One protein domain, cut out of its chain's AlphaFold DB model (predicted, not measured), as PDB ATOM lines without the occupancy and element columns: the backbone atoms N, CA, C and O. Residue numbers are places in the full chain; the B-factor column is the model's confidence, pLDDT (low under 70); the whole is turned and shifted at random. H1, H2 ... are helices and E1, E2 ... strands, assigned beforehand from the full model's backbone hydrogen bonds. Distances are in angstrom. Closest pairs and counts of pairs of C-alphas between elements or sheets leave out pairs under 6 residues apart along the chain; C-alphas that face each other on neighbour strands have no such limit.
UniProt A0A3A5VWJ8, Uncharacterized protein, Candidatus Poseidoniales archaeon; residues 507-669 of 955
ATOM      1  N   VAL A 507      26.484 -58.353  39.950       74.38
ATOM      2  CA  VAL A 507      26.002 -58.046  41.289       74.38
ATOM      3  C   VAL A 507      24.930 -56.956  41.252       74.38
ATOM      4  O   VAL A 507      25.021 -55.969  40.521       74.38
ATOM      5  N   ASP A 508      23.905 -57.094  42.093       80.56
ATOM      6  CA  ASP A 508      22.974 -55.996  42.351       80.56
ATOM      7  C   ASP A 508      23.670 -54.951  43.243       80.56
ATOM      8  O   ASP A 508      23.990 -55.214  44.408       80.56
ATOM      9  N   ALA A 509      23.861 -53.742  42.716       80.62
ATOM     10  CA  ALA A 509      24.472 -52.605  43.393       80.62
ATOM     11  C   ALA A 509      23.515 -51.402  43.482       80.62
ATOM     12  O   ALA A 509      22.565 -51.246  42.707       80.62
ATOM     13  N   TYR A 510      23.758 -50.531  44.461       79.50
ATOM     14  CA  TYR A 510      22.997 -49.300  44.658       79.50
ATOM     15  C   TYR A 510      23.552 -48.146  43.808       79.50
ATOM     16  O   TYR A 510      24.449 -47.414  44.233       79.50
ATOM     17  N   ASP A 511      22.963 -47.939  42.634       83.12
ATOM     18  CA  ASP A 511      23.207 -46.767  41.792       83.12
ATOM     19  C   ASP A 511      22.529 -45.496  42.351       83.12
ATOM     20  O   ASP A 511      21.467 -45.551  42.987       83.12
ATOM     21  N   CYS A 512      23.155 -44.333  42.140       82.75
ATOM     22  CA  CYS A 512      22.832 -43.083  42.821       82.75
ATOM     23  C   CYS A 512      22.655 -41.868  41.904       82.75
ATOM     24  O   CYS A 512      23.607 -41.187  41.525       82.75
ATOM     25  N   ILE A 513      21.397 -41.463  41.721       82.62
ATOM     26  CA  ILE A 513      21.031 -40.276  40.942       82.62
ATOM     27  C   ILE A 513      20.679 -39.101  41.862       82.62
ATOM     28  O   ILE A 513      19.669 -39.099  42.577       82.62
ATOM     29  N   PHE A 514      21.482 -38.037  41.813       84.19
ATOM     30  CA  PHE A 514      21.214 -36.802  42.554       84.19
ATOM     31  C   PHE A 514      20.058 -35.999  41.949       84.19
ATOM     32  O   PHE A 514      20.011 -35.726  40.749       84.19
ATOM     33  N   PHE A 515      19.144 -35.537  42.805       84.38
ATOM     34  CA  PHE A 515      17.987 -34.744  42.402       84.38
ATOM     35  C   PHE A 515      17.861 -33.427  43.172       84.38
ATOM     36  O   PHE A 515      18.278 -33.274  44.322       84.38
ATOM     37  N   LEU A 516      17.182 -32.475  42.538       84.69
ATOM     38  CA  LEU A 516      16.893 -31.147  43.060       84.69
ATOM     39  C   LEU A 516      15.377 -30.912  43.086       84.69
ATOM     40  O   LEU A 516      14.701 -31.100  42.073       84.69
ATOM     41  N   ASP A 517      14.824 -30.437  44.207       87.88
ATOM     42  CA  ASP A 517      13.481 -29.843  44.212       87.88
ATOM     43  C   ASP A 517      13.522 -28.582  43.345       87.88
ATOM     44  O   ASP A 517      14.222 -27.619  43.650       87.88
ATOM     45  N   THR A 518      12.740 -28.552  42.269       81.31
ATOM     46  CA  THR A 518      12.680 -27.404  41.346       81.31
ATOM     47  C   THR A 518      12.268 -26.090  42.027       81.31
ATOM     48  O   THR A 518      12.465 -25.014  41.459       81.31
ATOM     49  N   ALA A 519      11.751 -26.129  43.263       81.31
ATOM     50  CA  ALA A 519      11.578 -24.954  44.114       81.31
ATOM     51  C   ALA A 519      12.896 -24.258  44.520       81.31
ATOM     52  O   ALA A 519      12.835 -23.092  44.918       81.31
ATOM     53  N   ALA A 520      14.050 -24.925  44.404       74.94
ATOM     54  CA  ALA A 520      15.393 -24.383  44.634       74.94
ATOM     55  C   ALA A 520      15.877 -23.451  43.510       74.94
ATOM     56  O   ALA A 520      16.682 -22.553  43.755       74.94
ATOM     57  N   LEU A 521      15.336 -23.606  42.294       72.94
ATOM     58  CA  LEU A 521      15.680 -22.822  41.101       72.94
ATOM     59  C   LEU A 521      15.064 -21.404  41.171       72.94
ATOM     60  O   LEU A 521      14.179 -21.024  40.397       72.94
ATOM     61  N   VAL A 522      15.492 -20.606  42.157       59.59
ATOM     62  CA  VAL A 522      14.918 -19.290  42.494       59.59
ATOM     63  C   VAL A 522      15.683 -18.135  41.832       59.59
ATOM     64  O   VAL A 522      16.174 -17.214  42.491       59.59
ATOM     65  N   GLY A 523      15.726 -18.118  40.501       53.66
ATOM     66  CA  GLY A 523      16.304 -17.018  39.724       53.66
ATOM     67  C   GLY A 523      15.975 -17.106  38.234       53.66
ATOM     68  O   GLY A 523      15.519 -18.134  37.756       53.66
ATOM     69  N   GLU A 524      16.218 -16.033  37.471       46.41
ATOM     70  CA  GLU A 524      16.149 -16.106  35.994       46.41
ATOM     71  C   GLU A 524      17.390 -16.802  35.381       46.41
ATOM     72  O   GLU A 524      17.408 -17.031  34.176       46.41
ATOM     73  N   ASN A 525      18.390 -17.152  36.209       52.00
ATOM     74  CA  ASN A 525      19.690 -17.709  35.809       52.00
ATOM     75  C   ASN A 525      20.155 -18.940  36.621       52.00
ATOM     76  O   ASN A 525      21.187 -19.488  36.265       52.00
ATOM     77  N   SER A 526      19.468 -19.352  37.695       54.75
ATOM     78  CA  SER A 526      19.923 -20.473  38.540       54.75
ATOM     79  C   SER A 526      19.888 -21.787  37.761       54.75
ATOM     80  O   SER A 526      18.807 -22.177  37.302       54.75
ATOM     81  N   THR A 527      21.032 -22.451  37.613       66.19
ATOM     82  CA  THR A 527      21.136 -23.759  36.943       66.19
ATOM     83  C   THR A 527      20.954 -24.915  37.932       66.19
ATOM     84  O   THR A 527      20.945 -24.700  39.146       66.19
ATOM     85  N   PHE A 528      20.787 -26.139  37.419       67.00
ATOM     86  CA  PHE A 528      20.702 -27.355  38.237       67.00
ATOM     87  C   PHE A 528      21.958 -27.527  39.106       67.00
ATOM     88  O   PHE A 528      21.847 -27.515  40.327       67.00
ATOM     89  N   PHE A 529      23.142 -27.560  38.486       69.50
ATOM     90  CA  PHE A 529      24.422 -27.761  39.175       69.50
ATOM     91  C   PHE A 529      24.787 -26.630  40.155       69.50
ATOM     92  O   PHE A 529      25.309 -26.906  41.224       69.50
ATOM     93  N   GLU A 530      24.444 -25.365  39.863       72.38
ATOM     94  CA  GLU A 530      24.629 -24.248  40.817       72.38
ATOM     95  C   GLU A 530      23.715 -24.329  42.055       72.38
ATOM     96  O   GLU A 530      23.950 -23.637  43.047       72.38
ATOM     97  N   SER A 531      22.617 -25.084  41.959       72.69
ATOM     98  CA  SER A 531      21.570 -25.153  42.986       72.69
ATOM     99  C   SER A 531      21.559 -26.483  43.742       72.69
ATOM    100  O   SER A 531      20.877 -26.577  44.763       72.69
ATOM    101  N   LEU A 532      22.277 -27.491  43.240       76.38
ATOM    102  CA  LEU A 532      22.468 -28.785  43.879       76.38
ATOM    103  C   LEU A 532      23.495 -28.641  45.009       76.38
ATOM    104  O   LEU A 532      24.638 -28.258  44.785       76.38
ATOM    105  N   ASP A 533      23.071 -28.945  46.229       76.69
ATOM    106  CA  ASP A 533      23.897 -28.907  47.434       76.69
ATOM    107  C   ASP A 533      23.711 -30.228  48.189       76.69
ATOM    108  O   ASP A 533      22.723 -30.450  48.905       76.69
ATOM    109  N   THR A 534      24.677 -31.119  47.966       77.69
ATOM    110  CA  THR A 534      24.751 -32.475  48.517       77.69
ATOM    111  C   THR A 534      25.141 -32.498  49.998       77.69
ATOM    112  O   THR A 534      25.112 -33.564  50.612       77.69
ATOM    113  N   MET A 535      25.442 -31.354  50.635       74.81
ATOM    114  CA  MET A 535      25.825 -31.328  52.049       74.81
ATOM    115  C   MET A 535      24.702 -31.867  52.947       74.81
ATOM    116  O   MET A 535      23.647 -31.249  53.129       74.81
ATOM    117  N   GLY A 536      24.952 -33.014  53.579       70.38
ATOM    118  CA  GLY A 536      23.974 -33.685  54.437       70.38
ATOM    119  C   GLY A 536      22.839 -34.375  53.675       70.38
ATOM    120  O   GLY A 536      21.784 -34.609  54.265       70.38
ATOM    121  N   VAL A 537      23.038 -34.662  52.387       82.56
ATOM    122  CA  VAL A 537      22.397 -35.794  51.710       82.56
ATOM    123  C   VAL A 537      23.178 -37.051  52.103       82.56
ATOM    124  O   VAL A 537      24.399 -37.009  52.220       82.56
ATOM    125  N   ASP A 538      22.468 -38.139  52.381       82.31
ATOM    126  CA  ASP A 538      23.070 -39.427  52.732       82.31
ATOM    127  C   ASP A 538      23.334 -40.235  51.461       82.31
ATOM    128  O   ASP A 538      22.388 -40.554  50.743       82.31
ATOM    129  N   THR A 539      24.607 -40.509  51.186       79.25
ATOM    130  CA  THR A 539      25.096 -41.258  50.019       79.25
ATOM    131  C   THR A 539      25.801 -42.550  50.431       79.25
ATOM    132  O   THR A 539      26.506 -43.138  49.624       79.25
ATOM    133  N   SER A 540      25.645 -42.989  51.687       80.12
ATOM    134  CA  SER A 540      26.368 -44.142  52.253       80.12
ATOM    135  C   SER A 540      26.085 -45.480  51.564       80.12
ATOM    136  O   SER A 540      26.840 -46.423  51.758       80.12
ATOM    137  N   MET A 541      25.016 -45.556  50.769       77.31
ATOM    138  CA  MET A 541      24.666 -46.739  49.986       77.31
ATOM    139  C   MET A 541      25.186 -46.665  48.542       77.31
ATOM    140  O   MET A 541      25.213 -47.686  47.876       77.31
ATOM    141  N   CYS A 542      25.590 -45.501  48.030       79.62
ATOM    142  CA  CYS A 542      25.971 -45.347  46.623       79.62
ATOM    143  C   CYS A 542      27.207 -46.187  46.268       79.62
ATOM    144  O   CYS A 542      28.225 -46.063  46.942       79.62
ATOM    145  N   GLY A 543      27.120 -47.004  45.215       73.31
ATOM    146  CA  GLY A 543      28.196 -47.910  44.796       73.31
ATOM    147  C   GLY A 543      28.407 -49.112  45.726       73.31
ATOM    148  O   GLY A 543      29.433 -49.770  45.632       73.31
ATOM    149  N   THR A 544      27.470 -49.397  46.640       81.25
ATOM    150  CA  THR A 544      27.548 -50.556  47.550       81.25
ATOM    151  C   THR A 544      26.633 -51.695  47.100       81.25
ATOM    152  O   THR A 544      25.592 -51.456  46.482       81.25
ATOM    153  N   LEU A 545      27.007 -52.932  47.438       81.44
ATOM    154  CA  LEU A 545      26.251 -54.142  47.099       81.44
ATOM    155  C   LEU A 545      24.922 -54.246  47.867       81.44
ATOM    156  O   LEU A 545      24.792 -53.836  49.028       81.44
ATOM    157  N   VAL A 546      23.912 -54.828  47.223       78.88
ATOM    158  CA  VAL A 546      22.536 -54.903  47.730       78.88
ATOM    159  C   VAL A 546      22.333 -56.154  48.586       78.88
ATOM    160  O   VAL A 546      21.853 -57.189  48.137       78.88
ATOM    161  N   ASN A 547      22.623 -56.028  49.880       67.94
ATOM    162  CA  ASN A 547      22.506 -57.136  50.840       67.94
ATOM    163  C   ASN A 547      21.051 -57.526  51.224       67.94
ATOM    164  O   ASN A 547      20.830 -58.596  51.792       67.94
ATOM    165  N   ASP A 548      20.045 -56.677  50.963       65.69
ATOM    166  CA  ASP A 548      18.612 -57.015  51.100       65.69
ATOM    167  C   ASP A 548      17.741 -56.144  50.176       65.69
ATOM    168  O   ASP A 548      17.636 -54.928  50.347       65.69
ATOM    169  N   HIS A 549      17.033 -56.774  49.235       65.50
ATOM    170  CA  HIS A 549      16.115 -56.082  48.323       65.50
ATOM    171  C   HIS A 549      14.797 -55.608  48.989       65.50
ATOM    172  O   HIS A 549      13.994 -54.936  48.342       65.50
ATOM    173  N   ASN A 550      14.495 -55.958  50.252       64.69
ATOM    174  CA  ASN A 550      13.185 -55.700  50.875       64.69
ATOM    175  C   ASN A 550      13.146 -54.510  51.852       64.69
ATOM    176  O   ASN A 550      13.229 -54.670  53.074       64.69
ATOM    177  N   HIS A 551      12.794 -53.317  51.360       74.88
ATOM    178  CA  HIS A 551      12.428 -52.212  52.261       74.88
ATOM    179  C   HIS A 551      11.093 -52.461  52.995       74.88
ATOM    180  O   HIS A 551      10.044 -52.702  52.390       74.88
ATOM    181  N   THR A 552      11.081 -52.315  54.326       78.56
ATOM    182  CA  THR A 552       9.872 -52.523  55.146       78.56
ATOM    183  C   THR A 552       9.088 -51.232  55.410       78.56
ATOM    184  O   THR A 552       9.237 -50.564  56.435       78.56
ATOM    185  N   PHE A 553       8.154 -50.917  54.506       80.62
ATOM    186  CA  PHE A 553       7.328 -49.704  54.561       80.62
ATOM    187  C   PHE A 553       6.579 -49.498  55.889       80.62
ATOM    188  O   PHE A 553       5.698 -50.269  56.287       80.62
ATOM    189  N   THR A 554       6.869 -48.378  56.552       73.81
ATOM    190  CA  THR A 554       6.300 -48.040  57.871       73.81
ATOM    191  C   THR A 554       5.023 -47.195  57.799       73.81
ATOM    192  O   THR A 554       4.223 -47.171  58.743       73.81
ATOM    193  N   GLN A 555       4.824 -46.475  56.692       67.12
ATOM    194  CA  GLN A 555       3.706 -45.564  56.420       67.12
ATOM    195  C   GLN A 555       3.314 -45.639  54.927       67.12
ATOM    196  O   GLN A 555       3.870 -46.429  54.177       67.12
ATOM    197  N   THR A 556       2.312 -44.854  54.510       64.81
ATOM    198  CA  THR A 556       1.849 -44.755  53.105       64.81
ATOM    199  C   THR A 556       1.755 -43.288  52.653       64.81
ATOM    200  O   THR A 556       0.780 -42.882  52.017       64.81
ATOM    201  N   ASN A 557       2.686 -42.449  53.106       75.81
ATOM    202  CA  ASN A 557       2.733 -41.022  52.797       75.81
ATOM    203  C   ASN A 557       4.041 -40.734  52.062       75.81
ATOM    204  O   ASN A 557       5.097 -40.788  52.681       75.81
ATOM    205  N   VAL A 558       3.946 -40.348  50.791       82.38
ATOM    206  CA  VAL A 558       5.080 -39.835  50.010       82.38
ATOM    207  C   VAL A 558       5.639 -38.571  50.677       82.38
ATOM    208  O   VAL A 558       4.870 -37.642  50.950       82.38
ATOM    209  N   THR A 559       6.950 -38.535  50.952       81.75
ATOM    210  CA  THR A 559       7.622 -37.366  51.561       81.75
ATOM    211  C   THR A 559       8.613 -36.645  50.647       81.75
ATOM    212  O   THR A 559       8.928 -35.486  50.927       81.75
ATOM    213  N   VAL A 560       9.030 -37.275  49.541       85.12
ATOM    214  CA  VAL A 560       9.809 -36.634  48.468       85.12
ATOM    215  C   VAL A 560       9.056 -35.412  47.891       85.12
ATOM    216  O   VAL A 560       7.818 -35.380  47.942       85.12
ATOM    217  N   PRO A 561       9.743 -34.368  47.386       85.75
ATOM    218  CA  PRO A 561       9.064 -33.209  46.807       85.75
ATOM    219  C   PRO A 561       8.317 -33.482  45.493       85.75
ATOM    220  O   PRO A 561       8.665 -34.337  44.690       85.75
ATOM    221  N   THR A 562       7.291 -32.664  45.249       86.94
ATOM    222  CA  THR A 562       6.316 -32.838  44.156       86.94
ATOM    223  C   THR A 562       6.854 -32.584  42.747       86.94
ATOM    224  O   THR A 562       6.234 -33.042  41.789       86.94
ATOM    225  N   ASN A 563       7.940 -31.820  42.599       84.69
ATOM    226  CA  ASN A 563       8.509 -31.454  41.298       84.69
ATOM    227  C   ASN A 563      10.035 -31.480  41.413       84.69
ATOM    228  O   ASN A 563      10.626 -30.541  41.953       84.69
ATOM    229  N   LEU A 564      10.647 -32.545  40.920       85.44
ATOM    230  CA  LEU A 564      12.082 -32.782  40.977       85.44
ATOM    231  C   LEU A 564      12.680 -32.657  39.581       85.44
ATOM    232  O   LEU A 564      11.999 -32.862  38.575       85.44
ATOM    233  N   MET A 565      13.966 -32.364  39.544       78.06
ATOM    234  CA  MET A 565      14.811 -32.480  38.368       78.06
ATOM    235  C   MET A 565      16.016 -33.332  38.751       78.06
ATOM    236  O   MET A 565      16.502 -33.201  39.872       78.06
ATOM    237  N   PHE A 566      16.484 -34.171  37.840       76.88
ATOM    238  CA  PHE A 566      17.783 -34.829  37.941       76.88
ATOM    239  C   PHE A 566      18.495 -34.782  36.586       76.88
ATOM    240  O   PHE A 566      17.877 -34.435  35.568       76.88
ATOM    241  N   PHE A 567      19.792 -35.065  36.603       68.19
ATOM    242  CA  PHE A 567      20.641 -35.144  35.422       68.19
ATOM    243  C   PHE A 567      21.327 -36.505  35.390       68.19
ATOM    244  O   PHE A 567      21.792 -36.953  36.433       68.19
ATOM    245  N   ASP A 568      21.331 -37.125  34.219       64.56
ATOM    246  CA  ASP A 568      21.705 -38.521  33.997       64.56
ATOM    247  C   ASP A 568      22.019 -38.702  32.499       64.56
ATOM    248  O   ASP A 568      21.306 -38.116  31.680       64.56
ATOM    249  N   ASP A 569      23.103 -39.383  32.126       61.78
ATOM    250  CA  ASP A 569      23.574 -39.579  30.734       61.78
ATOM    251  C   ASP A 569      23.438 -38.366  29.794       61.78
ATOM    252  O   ASP A 569      22.829 -38.399  28.714       61.78
ATOM    253  N   GLY A 570      23.966 -37.216  30.223       56.53
ATOM    254  CA  GLY A 570      23.907 -35.978  29.436       56.53
ATOM    255  C   GLY A 570      22.513 -35.332  29.352       56.53
ATOM    256  O   GLY A 570      22.360 -34.274  28.731       56.53
ATOM    257  N   ASN A 571      21.496 -35.930  29.975       62.75
ATOM    258  CA  ASN A 571      20.087 -35.575  29.869       62.75
ATOM    259  C   ASN A 571      19.495 -35.040  31.166       62.75
ATOM    260  O   ASN A 571      19.879 -35.400  32.269       62.75
ATOM    261  N   PHE A 572      18.464 -34.205  31.023       69.81
ATOM    262  CA  PHE A 572      17.638 -33.778  32.150       69.81
ATOM    263  C   PHE A 572      16.305 -34.518  32.152       69.81
ATOM    264  O   PHE A 572      15.531 -34.421  31.190       69.81
ATOM    265  N   ALA A 573      15.978 -35.142  33.279       76.44
ATOM    266  CA  ALA A 573      14.653 -35.668  33.573       76.44
ATOM    267  C   ALA A 573      13.919 -34.755  34.567       76.44
ATOM    268  O   ALA A 573      14.492 -34.270  35.542       76.44
ATOM    269  N   ASN A 574      12.622 -34.528  34.341       81.50
ATOM    270  CA  ASN A 574      11.739 -33.923  35.343       81.50
ATOM    271  C   ASN A 574      10.839 -35.004  35.943       81.50
ATOM    272  O   ASN A 574      10.099 -35.656  35.207       81.50
ATOM    273  N   VAL A 575      10.823 -35.139  37.267       85.94
ATOM    274  CA  VAL A 575       9.917 -36.052  37.976       85.94
ATOM    275  C   VAL A 575       8.811 -35.250  38.645       85.94
ATOM    276  O   VAL A 575       9.060 -34.266  39.341       85.94
ATOM    277  N   THR A 576       7.564 -35.675  38.467       86.31
ATOM    278  CA  THR A 576       6.422 -35.139  39.214       86.31
ATOM    279  C   THR A 576       5.624 -36.268  39.847       86.31
ATOM    280  O   THR A 576       5.567 -37.366  39.306       86.31
ATOM    281  N   HIS A 577       4.989 -36.026  40.993       87.38
ATOM    282  CA  HIS A 577       4.095 -37.019  41.594       87.38
ATOM    283  C   HIS A 577       2.837 -36.369  42.179       87.38
ATOM    284  O   HIS A 577       2.883 -35.266  42.723       87.38
ATOM    285  N   ASP A 578       1.691 -37.052  42.114       86.69
ATOM    286  CA  ASP A 578       0.443 -36.591  42.753       86.69
ATOM    287  C   ASP A 578       0.149 -37.289  44.096       86.69
ATOM    288  O   ASP A 578      -0.840 -36.979  44.769       86.69
ATOM    289  N   GLY A 579       1.043 -38.197  44.505       81.81
ATOM    290  CA  GLY A 579       0.920 -39.026  45.708       81.81
ATOM    291  C   GLY A 579       0.176 -40.346  45.481       81.81
ATOM    292  O   GLY A 579      -0.058 -41.069  46.445       81.81
ATOM    293  N   VAL A 580      -0.204 -40.641  44.234       83.44
ATOM    294  CA  VAL A 580      -0.710 -41.944  43.772       83.44
ATOM    295  C   VAL A 580       0.060 -42.412  42.539       83.44
ATOM    296  O   VAL A 580       0.326 -43.596  42.416       83.44
ATOM    297  N   ASN A 581       0.444 -41.490  41.658       84.69
ATOM    298  CA  ASN A 581       1.266 -41.745  40.482       84.69
ATOM    299  C   ASN A 581       2.549 -40.910  40.574       84.69
ATOM    300  O   ASN A 581       2.508 -39.768  41.057       84.69
ATOM    301  N   LEU A 582       3.648 -41.464  40.072       88.19
ATOM    302  CA  LEU A 582       4.891 -40.767  39.757       88.19
ATOM    303  C   LEU A 582       5.042 -40.756  38.229       88.19
ATOM    304  O   LEU A 582       4.831 -41.772  37.569       88.19
ATOM    305  N   THR A 583       5.360 -39.600  37.660       85.00
ATOM    306  CA  THR A 583       5.544 -39.403  36.221       85.00
ATOM    307  C   THR A 583       6.919 -38.802  35.978       85.00
ATOM    308  O   THR A 583       7.247 -37.752  36.536       85.00
ATOM    309  N   LEU A 584       7.703 -39.468  35.139       85.69
ATOM    310  CA  LEU A 584       9.057 -39.089  34.768       85.69
ATOM    311  C   LEU A 584       9.050 -38.605  33.314       85.69
ATOM    312  O   LEU A 584       8.471 -39.245  32.435       85.69
ATOM    313  N   HIS A 585       9.648 -37.441  33.076       81.88
ATOM    314  CA  HIS A 585       9.673 -36.764  31.785       81.88
ATOM    315  C   HIS A 585      11.123 -36.534  31.342       81.88
ATOM    316  O   HIS A 585      11.737 -35.535  31.731       81.88
ATOM    317  N   TRP A 586      11.647 -37.426  30.504       79.75
ATOM    318  CA  TRP A 586      12.921 -37.226  29.812       79.75
ATOM    319  C   TRP A 586      12.754 -36.162  28.733       79.75
ATOM    320  O   TRP A 586      11.882 -36.295  27.873       79.75
ATOM    321  N   ASN A 587      13.552 -35.099  28.770       75.75
ATOM    322  CA  ASN A 587      13.491 -34.024  27.777       75.75
ATOM    323  C   ASN A 587      14.458 -34.304  26.614       75.75
ATOM    324  O   ASN A 587      15.483 -34.932  26.826       75.75
ATOM    325  N   ASN A 588      14.182 -33.769  25.417       72.69
ATOM    326  CA  ASN A 588      15.099 -33.805  24.261       72.69
ATOM    327  C   ASN A 588      15.395 -35.223  23.709       72.69
ATOM    328  O   ASN A 588      16.427 -35.457  23.083       72.69
ATOM    329  N   TRP A 589      14.465 -36.163  23.919       70.62
ATOM    330  CA  TRP A 589      14.645 -37.599  23.660       70.62
ATOM    331  C   TRP A 589      15.118 -37.942  22.235       70.62
ATOM    332  O   TRP A 589      15.918 -38.856  22.053       70.62
ATOM    333  N   SER A 590      14.684 -37.192  21.212       68.06
ATOM    334  CA  SER A 590      15.076 -37.444  19.812       68.06
ATOM    335  C   SER A 590      16.545 -37.168  19.475       68.06
ATOM    336  O   SER A 590      16.954 -37.406  18.337       68.06
ATOM    337  N   VAL A 591      17.329 -36.647  20.425       65.25
ATOM    338  CA  VAL A 591      18.786 -36.492  20.298       65.25
ATOM    339  C   VAL A 591      19.540 -37.735  20.786       65.25
ATOM    340  O   VAL A 591      20.656 -37.956  20.329       65.25
ATOM    341  N   HIS A 592      18.930 -38.551  21.652       58.03
ATOM    342  CA  HIS A 592      19.609 -39.644  22.362       58.03
ATOM    343  C   HIS A 592      19.177 -41.037  21.895       58.03
ATOM    344  O   HIS A 592      19.995 -41.945  21.876       58.03
ATOM    345  N   ALA A 593      17.929 -41.196  21.446       59.31
ATOM    346  CA  ALA A 593      17.404 -42.477  20.984       59.31
ATOM    347  C   ALA A 593      16.874 -42.407  19.540       59.31
ATOM    348  O   ALA A 593      16.380 -41.373  19.072       59.31
ATOM    349  N   SER A 594      16.947 -43.531  18.829       46.81
ATOM    350  CA  SER A 594      16.647 -43.667  17.399       46.81
ATOM    351  C   SER A 594      15.165 -43.485  17.043       46.81
ATOM    352  O   SER A 594      14.829 -43.210  15.881       46.81
ATOM    353  N   GLY A 595      14.257 -43.544  18.025       55.81
ATOM    354  CA  GLY A 595      12.888 -43.084  17.827       55.81
ATOM    355  C   GLY A 595      11.882 -43.342  18.948       55.81
ATOM    356  O   GLY A 595      12.161 -43.307  20.143       55.81
ATOM    357  N   ALA A 596      10.630 -43.522  18.515       57.72
ATOM    358  CA  ALA A 596       9.471 -43.735  19.384       57.72
ATOM    359  C   ALA A 596       9.312 -45.194  19.855       57.72
ATOM    360  O   ALA A 596       8.426 -45.466  20.664       57.72
ATOM    361  N   THR A 597      10.098 -46.106  19.285       63.88
ATOM    362  CA  THR A 597      10.262 -47.516  19.673       63.88
ATOM    363  C   THR A 597      10.951 -47.613  21.024       63.88
ATOM    364  O   THR A 597      10.399 -48.177  21.958       63.88
ATOM    365  N   ASP A 598      12.055 -46.897  21.151       67.94
ATOM    366  CA  ASP A 598      13.043 -47.011  22.214       67.94
ATOM    367  C   ASP A 598      12.421 -46.517  23.540       67.94
ATOM    368  O   ASP A 598      12.398 -47.212  24.548       67.94
ATOM    369  N   CYS A 599      11.708 -45.382  23.497       72.44
ATOM    370  CA  CYS A 599      10.889 -44.902  24.622       72.44
ATOM    371  C   CYS A 599       9.749 -45.866  25.016       72.44
ATOM    372  O   CYS A 599       9.278 -45.819  26.149       72.44
ATOM    373  N   ALA A 600       9.241 -46.692  24.095       68.69
ATOM    374  CA  ALA A 600       8.196 -47.671  24.402       68.69
ATOM    375  C   ALA A 600       8.770 -48.978  24.976       68.69
ATOM    376  O   ALA A 600       8.067 -49.655  25.726       68.69
ATOM    377  N   GLU A 601      10.023 -49.301  24.651       67.25
ATOM    378  CA  GLU A 601      10.803 -50.390  25.248       67.25
ATOM    379  C   GLU A 601      11.145 -50.062  26.710       67.25
ATOM    380  O   GLU A 601      10.840 -50.871  27.582       67.25
ATOM    381  N   SER A 602      11.537 -48.819  27.026       63.56
ATOM    382  CA  SER A 602      11.662 -48.305  28.411       63.56
ATOM    383  C   SER A 602      10.324 -48.145  29.172       63.56
ATOM    384  O   SER A 602      10.232 -47.398  30.147       63.56
ATOM    385  N   GLY A 603       9.229 -48.762  28.708       69.44
ATOM    386  CA  GLY A 603       7.904 -48.671  29.336       69.44
ATOM    387  C   GLY A 603       7.263 -47.273  29.306       69.44
ATOM    388  O   GLY A 603       6.365 -46.987  30.100       69.44
ATOM    389  N   GLY A 604       7.711 -46.385  28.417       75.94
ATOM    390  CA  GLY A 604       7.253 -45.002  28.298       75.94
ATOM    391  C   GLY A 604       6.294 -44.734  27.133       75.94
ATOM    392  O   GLY A 604       5.854 -45.607  26.384       75.94
ATOM    393  N   THR A 605       5.922 -43.464  26.976       82.94
ATOM    394  CA  THR A 605       5.132 -42.950  25.850       82.94
ATOM    395  C   THR A 605       5.796 -41.710  25.257       82.94
ATOM    396  O   THR A 605       5.853 -40.653  25.884       82.94
ATOM    397  N   TYR A 606       6.250 -41.809  24.004       82.44
ATOM    398  CA  TYR A 606       6.942 -40.710  23.333       82.44
ATOM    399  C   TYR A 606       5.989 -39.613  22.823       82.44
ATOM    400  O   TYR A 606       5.142 -39.819  21.943       82.44
ATOM    401  N   LEU A 607       6.163 -38.398  23.342       80.62
ATOM    402  CA  LEU A 607       5.400 -37.195  23.018       80.62
ATOM    403  C   LEU A 607       6.125 -36.341  21.964       80.62
ATOM    404  O   LEU A 607       6.666 -35.271  22.249       80.62
ATOM    405  N   ASN A 608       6.043 -36.770  20.701       75.25
ATOM    406  CA  ASN A 608       6.684 -36.128  19.538       75.25
ATOM    407  C   ASN A 608       6.427 -34.614  19.336       75.25
ATOM    408  O   ASN A 608       7.106 -33.973  18.539       75.25
ATOM    409  N   SER A 609       5.428 -34.027  20.001       78.38
ATOM    410  CA  SER A 609       5.120 -32.593  19.906       78.38
ATOM    411  C   SER A 609       5.950 -31.712  20.839       78.38
ATOM    412  O   SER A 609       5.982 -30.495  20.652       78.38
ATOM    413  N   THR A 610       6.542 -32.319  21.864       72.12
ATOM    414  CA  THR A 610       7.354 -31.681  22.910       72.12
ATOM    415  C   THR A 610       8.748 -32.290  23.013       72.12
ATOM    416  O   THR A 610       9.563 -31.741  23.739       72.12
ATOM    417  N   ASP A 611       8.996 -33.378  22.278       76.81
ATOM    418  CA  ASP A 611      10.202 -34.203  22.335       76.81
ATOM    419  C   ASP A 611      10.527 -34.691  23.753       76.81
ATOM    420  O   ASP A 611      11.601 -34.455  24.298       76.81
ATOM    421  N   ILE A 612       9.522 -35.318  24.371       78.38
ATOM    422  CA  ILE A 612       9.593 -35.853  25.732       78.38
ATOM    423  C   ILE A 612       9.232 -37.337  25.695       78.38
ATOM    424  O   ILE A 612       8.208 -37.683  25.099       78.38
ATOM    425  N   CYS A 613      10.014 -38.194  26.349       81.94
ATOM    426  CA  CYS A 613       9.558 -39.533  26.729       81.94
ATOM    427  C   CYS A 613       8.911 -39.452  28.121       81.94
ATOM    428  O   CYS A 613       9.512 -38.926  29.056       81.94
ATOM    429  N   GLU A 614       7.656 -39.894  28.240       83.19
ATOM    430  CA  GLU A 614       6.888 -39.870  29.492       83.19
ATOM    431  C   GLU A 614       6.710 -41.295  30.029       83.19
ATOM    432  O   GLU A 614       6.017 -42.099  29.404       83.19
ATOM    433  N   VAL A 615       7.309 -41.598  31.182       83.88
ATOM    434  CA  VAL A 615       7.165 -42.880  31.898       83.88
ATOM    435  C   VAL A 615       6.275 -42.660  33.124       83.88
ATOM    436  O   VAL A 615       6.363 -41.620  33.783       83.88
ATOM    437  N   LEU A 616       5.373 -43.600  33.423       84.38
ATOM    438  CA  LEU A 616       4.382 -43.458  34.495       84.38
ATOM    439  C   LEU A 616       4.350 -44.700  35.389       84.38
ATOM    440  O   LEU A 616       4.084 -45.804  34.919       84.38
ATOM    441  N   PHE A 617       4.538 -44.473  36.686       87.19
ATOM    442  CA  PHE A 617       4.558 -45.488  37.732       87.19
ATOM    443  C   PHE A 617       3.403 -45.278  38.720       87.19
ATOM    444  O   PHE A 617       3.151 -44.155  39.173       87.19
ATOM    445  N   ASP A 618       2.724 -46.359  39.099       88.19
ATOM    446  CA  ASP A 618       1.759 -46.369  40.202       88.19
ATOM    447  C   ASP A 618       2.525 -46.491  41.535       88.19
ATOM    448  O   ASP A 618       3.275 -47.444  41.740       88.19
ATOM    449  N   ILE A 619       2.326 -45.564  42.475       88.81
ATOM    450  CA  ILE A 619       2.928 -45.626  43.817       88.81
ATOM    451  C   ILE A 619       2.094 -46.587  44.677       88.81
ATOM    452  O   ILE A 619       0.971 -46.266  45.084       88.81
ATOM    453  N   VAL A 620       2.642 -47.767  44.963       87.88
ATOM    454  CA  VAL A 620       1.975 -48.843  45.716       87.88
ATOM    455  C   VAL A 620       2.083 -48.605  47.223       87.88
ATOM    456  O   VAL A 620       1.072 -48.632  47.932       87.88
ATOM    457  N   ASN A 621       3.293 -48.303  47.696       86.56
ATOM    458  CA  ASN A 621       3.621 -47.911  49.066       86.56
ATOM    459  C   ASN A 621       4.660 -46.776  49.058       86.56
ATOM    460  O   ASN A 621       5.330 -46.535  48.057       86.56
ATOM    461  N   ALA A 622       4.752 -46.029  50.161       86.75
ATOM    462  CA  ALA A 622       5.676 -44.903  50.292       86.75
ATOM    463  C   ALA A 622       5.828 -44.467  51.750       86.75
ATOM    464  O   ALA A 622       4.822 -44.249  52.435       86.75
ATOM    465  N   ASP A 623       7.053 -44.247  52.212       84.44
ATOM    466  CA  ASP A 623       7.303 -43.649  53.522       84.44
ATOM    467  C   ASP A 623       8.354 -42.524  53.483       84.44
ATOM    468  O   ASP A 623       8.355 -41.716  52.553       84.44
ATOM    469  N   GLY A 624       9.142 -42.378  54.552       81.56
ATOM    470  CA  GLY A 624      10.077 -41.267  54.729       81.56
ATOM    471  C   GLY A 624      11.355 -41.373  53.901       81.56
ATOM    472  O   GLY A 624      12.028 -40.358  53.757       81.56
ATOM    473  N   SER A 625      11.677 -42.567  53.395       84.44
ATOM    474  CA  SER A 625      12.952 -42.861  52.725       84.44
ATOM    475  C   SER A 625      12.837 -43.849  51.561       84.44
ATOM    476  O   SER A 625      13.846 -44.146  50.936       84.44
ATOM    477  N   ALA A 626      11.642 -44.366  51.251       88.38
ATOM    478  CA  ALA A 626      11.437 -45.234  50.092       88.38
ATOM    479  C   ALA A 626      10.073 -45.030  49.416       88.38
ATOM    480  O   ALA A 626       9.090 -44.629  50.058       88.38
ATOM    481  N   LEU A 627      10.007 -45.369  48.128       88.25
ATOM    482  CA  LEU A 627       8.799 -45.546  47.318       88.25
ATOM    483  C   LEU A 627       8.780 -46.966  46.731       88.25
ATOM    484  O   LEU A 627       9.810 -47.480  46.314       88.25
ATOM    485  N   GLU A 628       7.604 -47.581  46.657       88.19
ATOM    486  CA  GLU A 628       7.366 -48.804  45.884       88.19
ATOM    487  C   GLU A 628       6.585 -48.423  44.626       88.19
ATOM    488  O   GLU A 628       5.458 -47.919  44.717       88.19
ATOM    489  N   LEU A 629       7.202 -48.620  43.464       87.00
ATOM    490  CA  LEU A 629       6.734 -48.146  42.167       87.00
ATOM    491  C   LEU A 629       6.367 -49.335  41.278       87.00
ATOM    492  O   LEU A 629       7.216 -50.150  40.944       87.00
ATOM    493  N   TYR A 630       5.106 -49.425  40.865       84.88
ATOM    494  CA  TYR A 630       4.633 -50.445  39.931       84.88
ATOM    495  C   TYR A 630       4.554 -49.881  38.511       84.88
ATOM    496  O   TYR A 630       3.857 -48.890  38.267       84.88
ATOM    497  N   ASN A 631       5.230 -50.530  37.562       81.88
ATOM    498  CA  ASN A 631       5.121 -50.206  36.144       81.88
ATOM    499  C   ASN A 631       4.048 -51.092  35.495       81.88
ATOM    500  O   ASN A 631       4.202 -52.301  35.342       81.88
ATOM    501  N   ALA A 632       2.939 -50.485  35.070       73.94
ATOM    502  CA  ALA A 632       1.820 -51.216  34.482       73.94
ATOM    503  C   ALA A 632       2.074 -51.747  33.054       73.94
ATOM    504  O   ALA A 632       1.223 -52.481  32.539       73.94
ATOM    505  N   LEU A 633       3.178 -51.356  32.404       70.44
ATOM    506  CA  LEU A 633       3.545 -51.786  31.050       70.44
ATOM    507  C   LEU A 633       4.517 -52.971  31.058       70.44
ATOM    508  O   LEU A 633       4.246 -53.936  30.346       70.44
ATOM    509  N   SER A 634       5.563 -52.941  31.888       68.44
ATOM    510  CA  SER A 634       6.461 -54.090  32.093       68.44
ATOM    511  C   SER A 634       5.928 -55.107  33.115       68.44
ATOM    512  O   SER A 634       6.283 -56.279  33.067       68.44
ATOM    513  N   ASN A 635       4.972 -54.705  33.969       76.06
ATOM    514  CA  ASN A 635       4.400 -55.508  35.062       76.06
ATOM    515  C   ASN A 635       5.411 -55.810  36.198       76.06
ATOM    516  O   ASN A 635       5.214 -56.739  36.982       76.06
ATOM    517  N   GLU A 636       6.450 -54.984  36.335       75.50
ATOM    518  CA  GLU A 636       7.421 -55.021  37.437       75.50
ATOM    519  C   GLU A 636       7.029 -54.106  38.608       75.50
ATOM    520  O   GLU A 636       6.173 -53.222  38.493       75.50
ATOM    521  N   THR A 637       7.651 -54.342  39.764       78.88
ATOM    522  CA  THR A 637       7.542 -53.500  40.963       78.88
ATOM    523  C   THR A 637       8.941 -53.219  41.483       78.88
ATOM    524  O   THR A 637       9.616 -54.151  41.907       78.88
ATOM    525  N   ASN A 638       9.342 -51.951  41.478       79.06
ATOM    526  CA  ASN A 638      10.694 -51.520  41.815       79.06
ATOM    527  C   ASN A 638      10.664 -50.734  43.130       79.06
ATOM    528  O   ASN A 638       9.731 -49.957  43.384       79.06
ATOM    529  N   HIS A 639      11.686 -50.906  43.963       80.62
ATOM    530  CA  HIS A 639      11.876 -50.117  45.178       80.62
ATOM    531  C   HIS A 639      12.867 -48.989  44.903       80.62
ATOM    532  O   HIS A 639      13.967 -49.218  44.420       80.62
ATOM    533  N   LEU A 640      12.447 -47.759  45.196       85.81
ATOM    534  CA  LEU A 640      13.238 -46.545  45.013       85.81
ATOM    535  C   LEU A 640      13.509 -45.937  46.387       85.81
ATOM    536  O   LEU A 640      12.602 -45.364  47.006       85.81
ATOM    537  N   LEU A 641      14.737 -46.077  46.867       87.81
ATOM    538  CA  LEU A 641      15.202 -45.458  48.105       87.81
ATOM    539  C   LEU A 641      15.551 -43.988  47.830       87.81
ATOM    540  O   LEU A 641      15.911 -43.612  46.715       87.81
ATOM    541  N   TYR A 642      15.395 -43.118  48.825       88.62
ATOM    542  CA  TYR A 642      15.769 -41.712  48.692       88.62
ATOM    543  C   TYR A 642      16.141 -41.057  50.018       88.62
ATOM    544  O   TYR A 642      15.490 -41.255  51.048       88.62
ATOM    545  N   ASN A 643      17.128 -40.164  49.959       90.12
ATOM    546  CA  ASN A 643      17.411 -39.198  51.012       90.12
ATOM    547  C   ASN A 643      17.118 -37.780  50.498       90.12
ATOM    548  O   ASN A 643      17.454 -37.447  49.365       90.12
ATOM    549  N   TYR A 644      16.465 -36.939  51.308       89.00
ATOM    550  CA  TYR A 644      16.107 -35.572  50.915       89.00
ATOM    551  C   TYR A 644      16.384 -34.549  52.020       89.00
ATOM    552  O   TYR A 644      15.712 -34.514  53.060       89.00
ATOM    553  N   ASN A 645      17.312 -33.629  51.757       87.75
ATOM    554  CA  ASN A 645      17.637 -32.543  52.663       87.75
ATOM    555  C   ASN A 645      16.745 -31.317  52.400       87.75
ATOM    556  O   ASN A 645      17.037 -30.432  51.598       87.75
ATOM    557  N   THR A 646      15.670 -31.203  53.184       84.94
ATOM    558  CA  THR A 646      14.733 -30.055  53.156       84.94
ATOM    559  C   THR A 646      15.367 -28.667  53.374       84.94
ATOM    560  O   THR A 646      14.678 -27.660  53.187       84.94
ATOM    561  N   SER A 647      16.631 -28.584  53.812       83.69
ATOM    562  CA  SER A 647      17.347 -27.317  54.027       83.69
ATOM    563  C   SER A 647      18.068 -26.837  52.769       83.69
ATOM    564  O   SER A 647      18.054 -25.634  52.507       83.69
ATOM    565  N   THR A 648      18.672 -27.764  52.021       82.38
ATOM    566  CA  THR A 648      19.398 -27.506  50.766       82.38
ATOM    567  C   THR A 648      18.503 -27.674  49.537       82.38
ATOM    568  O   THR A 648      18.855 -27.224  48.455       82.38
ATOM    569  N   MET A 649      17.315 -28.275  49.709       83.31
ATOM    570  CA  MET A 649      16.377 -28.638  48.637       83.31
ATOM    571  C   MET A 649      16.936 -29.663  47.635       83.31
ATOM    572  O   MET A 649      16.356 -29.859  46.568       83.31
ATOM    573  N   SER A 650      17.999 -30.372  48.017       84.19
ATOM    574  CA  SER A 650      18.633 -31.437  47.234       84.19
ATOM    575  C   SER A 650      18.433 -32.804  47.893       84.19
ATOM    576  O   SER A 650      18.133 -32.900  49.089       84.19
ATOM    577  N   GLY A 651      18.587 -33.868  47.116       82.62
ATOM    578  CA  GLY A 651      18.516 -35.248  47.577       82.62
ATOM    579  C   GLY A 651      19.211 -36.206  46.618       82.62
ATOM    580  O   GLY A 651      19.740 -35.788  45.590       82.62
ATOM    581  N   VAL A 652      19.194 -37.487  46.962       87.81
ATOM    582  CA  VAL A 652      19.686 -38.579  46.117       87.81
ATOM    583  C   VAL A 652      18.631 -39.676  46.059       87.81
ATOM    584  O   VAL A 652      17.975 -39.971  47.065       87.81
ATOM    585  N   PHE A 653      18.431 -40.220  44.867       86.44
ATOM    586  CA  PHE A 653      17.731 -41.470  44.631       86.44
ATOM    587  C   PHE A 653      18.751 -42.598  44.644       86.44
ATOM    588  O   PHE A 653      19.769 -42.483  43.979       86.44
ATOM    589  N   MET A 654      18.455 -43.659  45.385       85.44
ATOM    590  CA  MET A 654      19.224 -44.899  45.398       85.44
ATOM    591  C   MET A 654      18.356 -45.968  44.729       85.44
ATOM    592  O   MET A 654      17.232 -46.238  45.178       85.44
ATOM    593  N   MET A 655      18.844 -46.509  43.621       79.69
ATOM    594  CA  MET A 655      18.192 -47.520  42.794       79.69
ATOM    595  C   MET A 655      19.024 -48.793  42.816       79.69
ATOM    596  O   MET A 655      20.229 -48.727  42.995       79.69
ATOM    597  N   ILE A 656      18.380 -49.942  42.653       80.19
ATOM    598  CA  ILE A 656      19.087 -51.213  42.485       80.19
ATOM    599  C   ILE A 656      19.297 -51.412  40.981       80.19
ATOM    600  O   ILE A 656      18.323 -51.327  40.224       80.19
ATOM    601  N   GLN A 657      20.543 -51.628  40.573       76.00
ATOM    602  CA  GLN A 657      20.957 -51.972  39.214       76.00
ATOM    603  C   GLN A 657      21.904 -53.172  39.261       76.00
ATOM    604  O   GLN A 657      22.701 -53.281  40.187       76.00
ATOM    605  N   SER A 658      21.848 -54.010  38.228       77.88
ATOM    606  CA  SER A 658      22.883 -55.006  37.959       77.88
ATOM    607  C   SER A 658      24.129 -54.282  37.438       77.88
ATOM    608  O   SER A 658      24.001 -53.435  36.553       77.88
ATOM    609  N   LYS A 659      25.302 -54.588  37.986       76.94
ATOM    610  CA  LYS A 659      26.617 -54.063  37.577       76.94
ATOM    611  C   LYS A 659      27.584 -55.236  37.465       76.94
ATOM    612  O   LYS A 659      27.467 -56.148  38.276       76.94
ATOM    613  N   PHE A 660      28.500 -55.223  36.502       77.94
ATOM    614  CA  PHE A 660      29.591 -56.201  36.481       77.94
ATOM    615  C   PHE A 660      30.641 -55.797  37.522       77.94
ATOM    616  O   PHE A 660      30.958 -54.609  37.635       77.94
ATOM    617  N   MET A 661      31.136 -56.757  38.298       76.38
ATOM    618  CA  MET A 661      32.276 -56.591  39.192       76.38
ATOM    619  C   MET A 661      33.532 -57.098  38.484       76.38
ATOM    620  O   MET A 661      33.601 -58.268  38.129       76.38
ATOM    621  N   CYS A 662      34.497 -56.205  38.289       74.62
ATOM    622  CA  CYS A 662      35.857 -56.545  37.887       74.62
ATOM    623  C   CYS A 662      36.554 -57.351  38.996       74.62
ATOM    624  O   CYS A 662      36.196 -57.209  40.169       74.62
ATOM    625  N   ASP A 663      37.601 -58.107  38.666       67.94
ATOM    626  CA  ASP A 663      38.360 -58.903  39.647       67.94
ATOM    627  C   ASP A 663      39.003 -58.024  40.748       67.94
ATOM    628  O   ASP A 663      39.112 -58.436  41.906       67.94
ATOM    629  N   ASP A 664      39.367 -56.774  40.429       62.72
ATOM    630  CA  ASP A 664      39.818 -55.756  41.395       62.72
ATOM    631  C   ASP A 664      38.705 -55.156  42.294       62.72
ATOM    632  O   ASP A 664      38.975 -54.328  43.173       62.72
ATOM    633  N   GLY A 665      37.452 -55.578  42.104       69.19
ATOM    634  CA  GLY A 665      36.264 -55.114  42.822       69.19
ATOM    635  C   GLY A 665      35.631 -53.827  42.273       69.19
ATOM    636  O   GLY A 665      34.660 -53.331  42.860       69.19
ATOM    637  N   GLN A 666      36.140 -53.256  41.175       73.44
ATOM    638  CA  GLN A 666      35.499 -52.143  40.468       73.44
ATOM    639  C   GLN A 666      34.124 -52.571  39.930       73.44
ATOM    640  O   GLN A 666      33.962 -53.648  39.373       73.44
ATOM    641  N   LEU A 667      33.115 -51.704  40.062       76.00
ATOM    642  CA  LEU A 667      31.791 -51.925  39.471       76.00
ATOM    643  C   LEU A 667      31.645 -51.120  38.174       76.00
ATOM    644  O   LEU A 667      31.671 -49.885  38.224       76.00
ATOM    645  N   ILE A 668      31.430 -51.803  37.049       74.75
ATOM    646  CA  ILE A 668      31.120 -51.202  35.738       74.75
ATOM    647  C   ILE A 668      29.668 -51.487  35.321       74.75
ATOM    648  O   ILE A 668      28.968 -52.309  35.921       74.75
ATOM    649  N   ASP A 669      29.171 -50.758  34.322       74.12
ATOM    650  CA  ASP A 669      27.827 -50.977  33.788       74.12
ATOM    651  C   ASP A 669      27.714 -52.275  32.978       74.12
ATOM    652  O   ASP A 669      28.683 -52.769  32.409       74.12
TER     653      ASP A 669
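Overview. This is residues 507 to 669 of the 955 residues of an uncharacterized protein of Candidatus Poseidoniales archaeon (UniProt A0A3A5VWJ8). Eight antiparallel strands form a closed barrel, E1, E2, E3, E4, E6, E7, E8, E9 and back to E1, with the short strands E5 and E10 paired onto its sheet outside the ring. The small helix H1 lies on the barrel's outside, H2 lies over E5 on its inner side, and the long unnamed stretch of residues 532 to 562 runs round the outside from H1 to E2. The printed part has 163 residues with two named helices and ten named strands, in the order E1 H1 E2 E3 E4 H2 E5 E6 E7 E8 E9 E10. It is mostly strand and compact, with a radius of gyration of the C-alphas of 16.2 A and spans of 43 by 37 by 36 A.

Arrangement. In the closed barrel, E1, residues 507 to 517, has E2, residues 563 to 568, on one side, with N 516 and O 565 2.8 A apart. E9, residues 650 to 661, is on the other side of E1, with N 511 and O 655 2.9 A apart. H1, residues 528 to 531, is on the barrel and outside it, at a height over the sheet of 8.6 A. It lies only just over E1, on which 3 of its 4 C-alphas fall; their closest C-alphas, those of Leu 516 and Phe 528, are 7.2 A apart. E2 begins a meander, each strand the antiparallel neighbour of the one before, with E3, residues 571 to 577, and E4, residues 581 to 587. N 564 and O 575 join the E2 and E3 hairpin within hydrogen-bond range at 2.8 A, as do N 583 and O 576 the E3 and E4 hairpin at 2.8 A. H2, residues 598 to 601, is on the barrel but inside it, at a height over the sheet of 7.2 A. It is only just over E5, residues 604 to 607, on which 3 of its 4 C-alphas fall; their closest C-alphas, those of Cys 599 and Tyr 606, are 5.9 A apart. E5 begins a second meander, E5 to E10. E6, residues 612 to 622, bends by 63 degrees at residue 619; E4 is on one side of it, with N 584 and O 615 2.9 A apart. On its other side are E5, with N 605 and O 614 2.8 A apart, and E7, residues 626 to 630, with N 620 and O 628 2.8 A apart. E8, residues 637 to 645, pairs with E7 through N 627 and O 640, 2.8 A, and with E9 through N 645 and O 650, 2.9 A. E9 bends by 73 degrees at residue 658, and its residues 659 to 661 pair with E10, residues 667 to 669, where N 668 and O 660 are 2.9 A apart. H1 and H2 are apart, and each is too short for an O i to N i+4 pair; in each the one O i to N i+3 pair is within hydrogen-bond range.

Along the chain. E1 starts at C-alpha 507, (26.002, -58.046, 41.289), and is 31.0 A from first to last C-alpha. E3 measures 19.9 A, E4 19.2 A, E6 26.5 A, E8 26.0 A and E9 29.7 A. E6 starts at C-alpha 612, (9.593, -35.853, 25.732), and E10 ends at C-alpha 669, (27.827, -50.977, 33.788).

Size, cuts and confidence. The two C-alphas farthest apart, those of Glu 524 and Asp 663, are 48.4 A apart. The printed part has no cut. The link from H1 to E2 is long, with 31 residues. The mean pLDDT of the printed part is 76.9; 37 residues are under 70, among them residues 522 to 529 and 590 to 598.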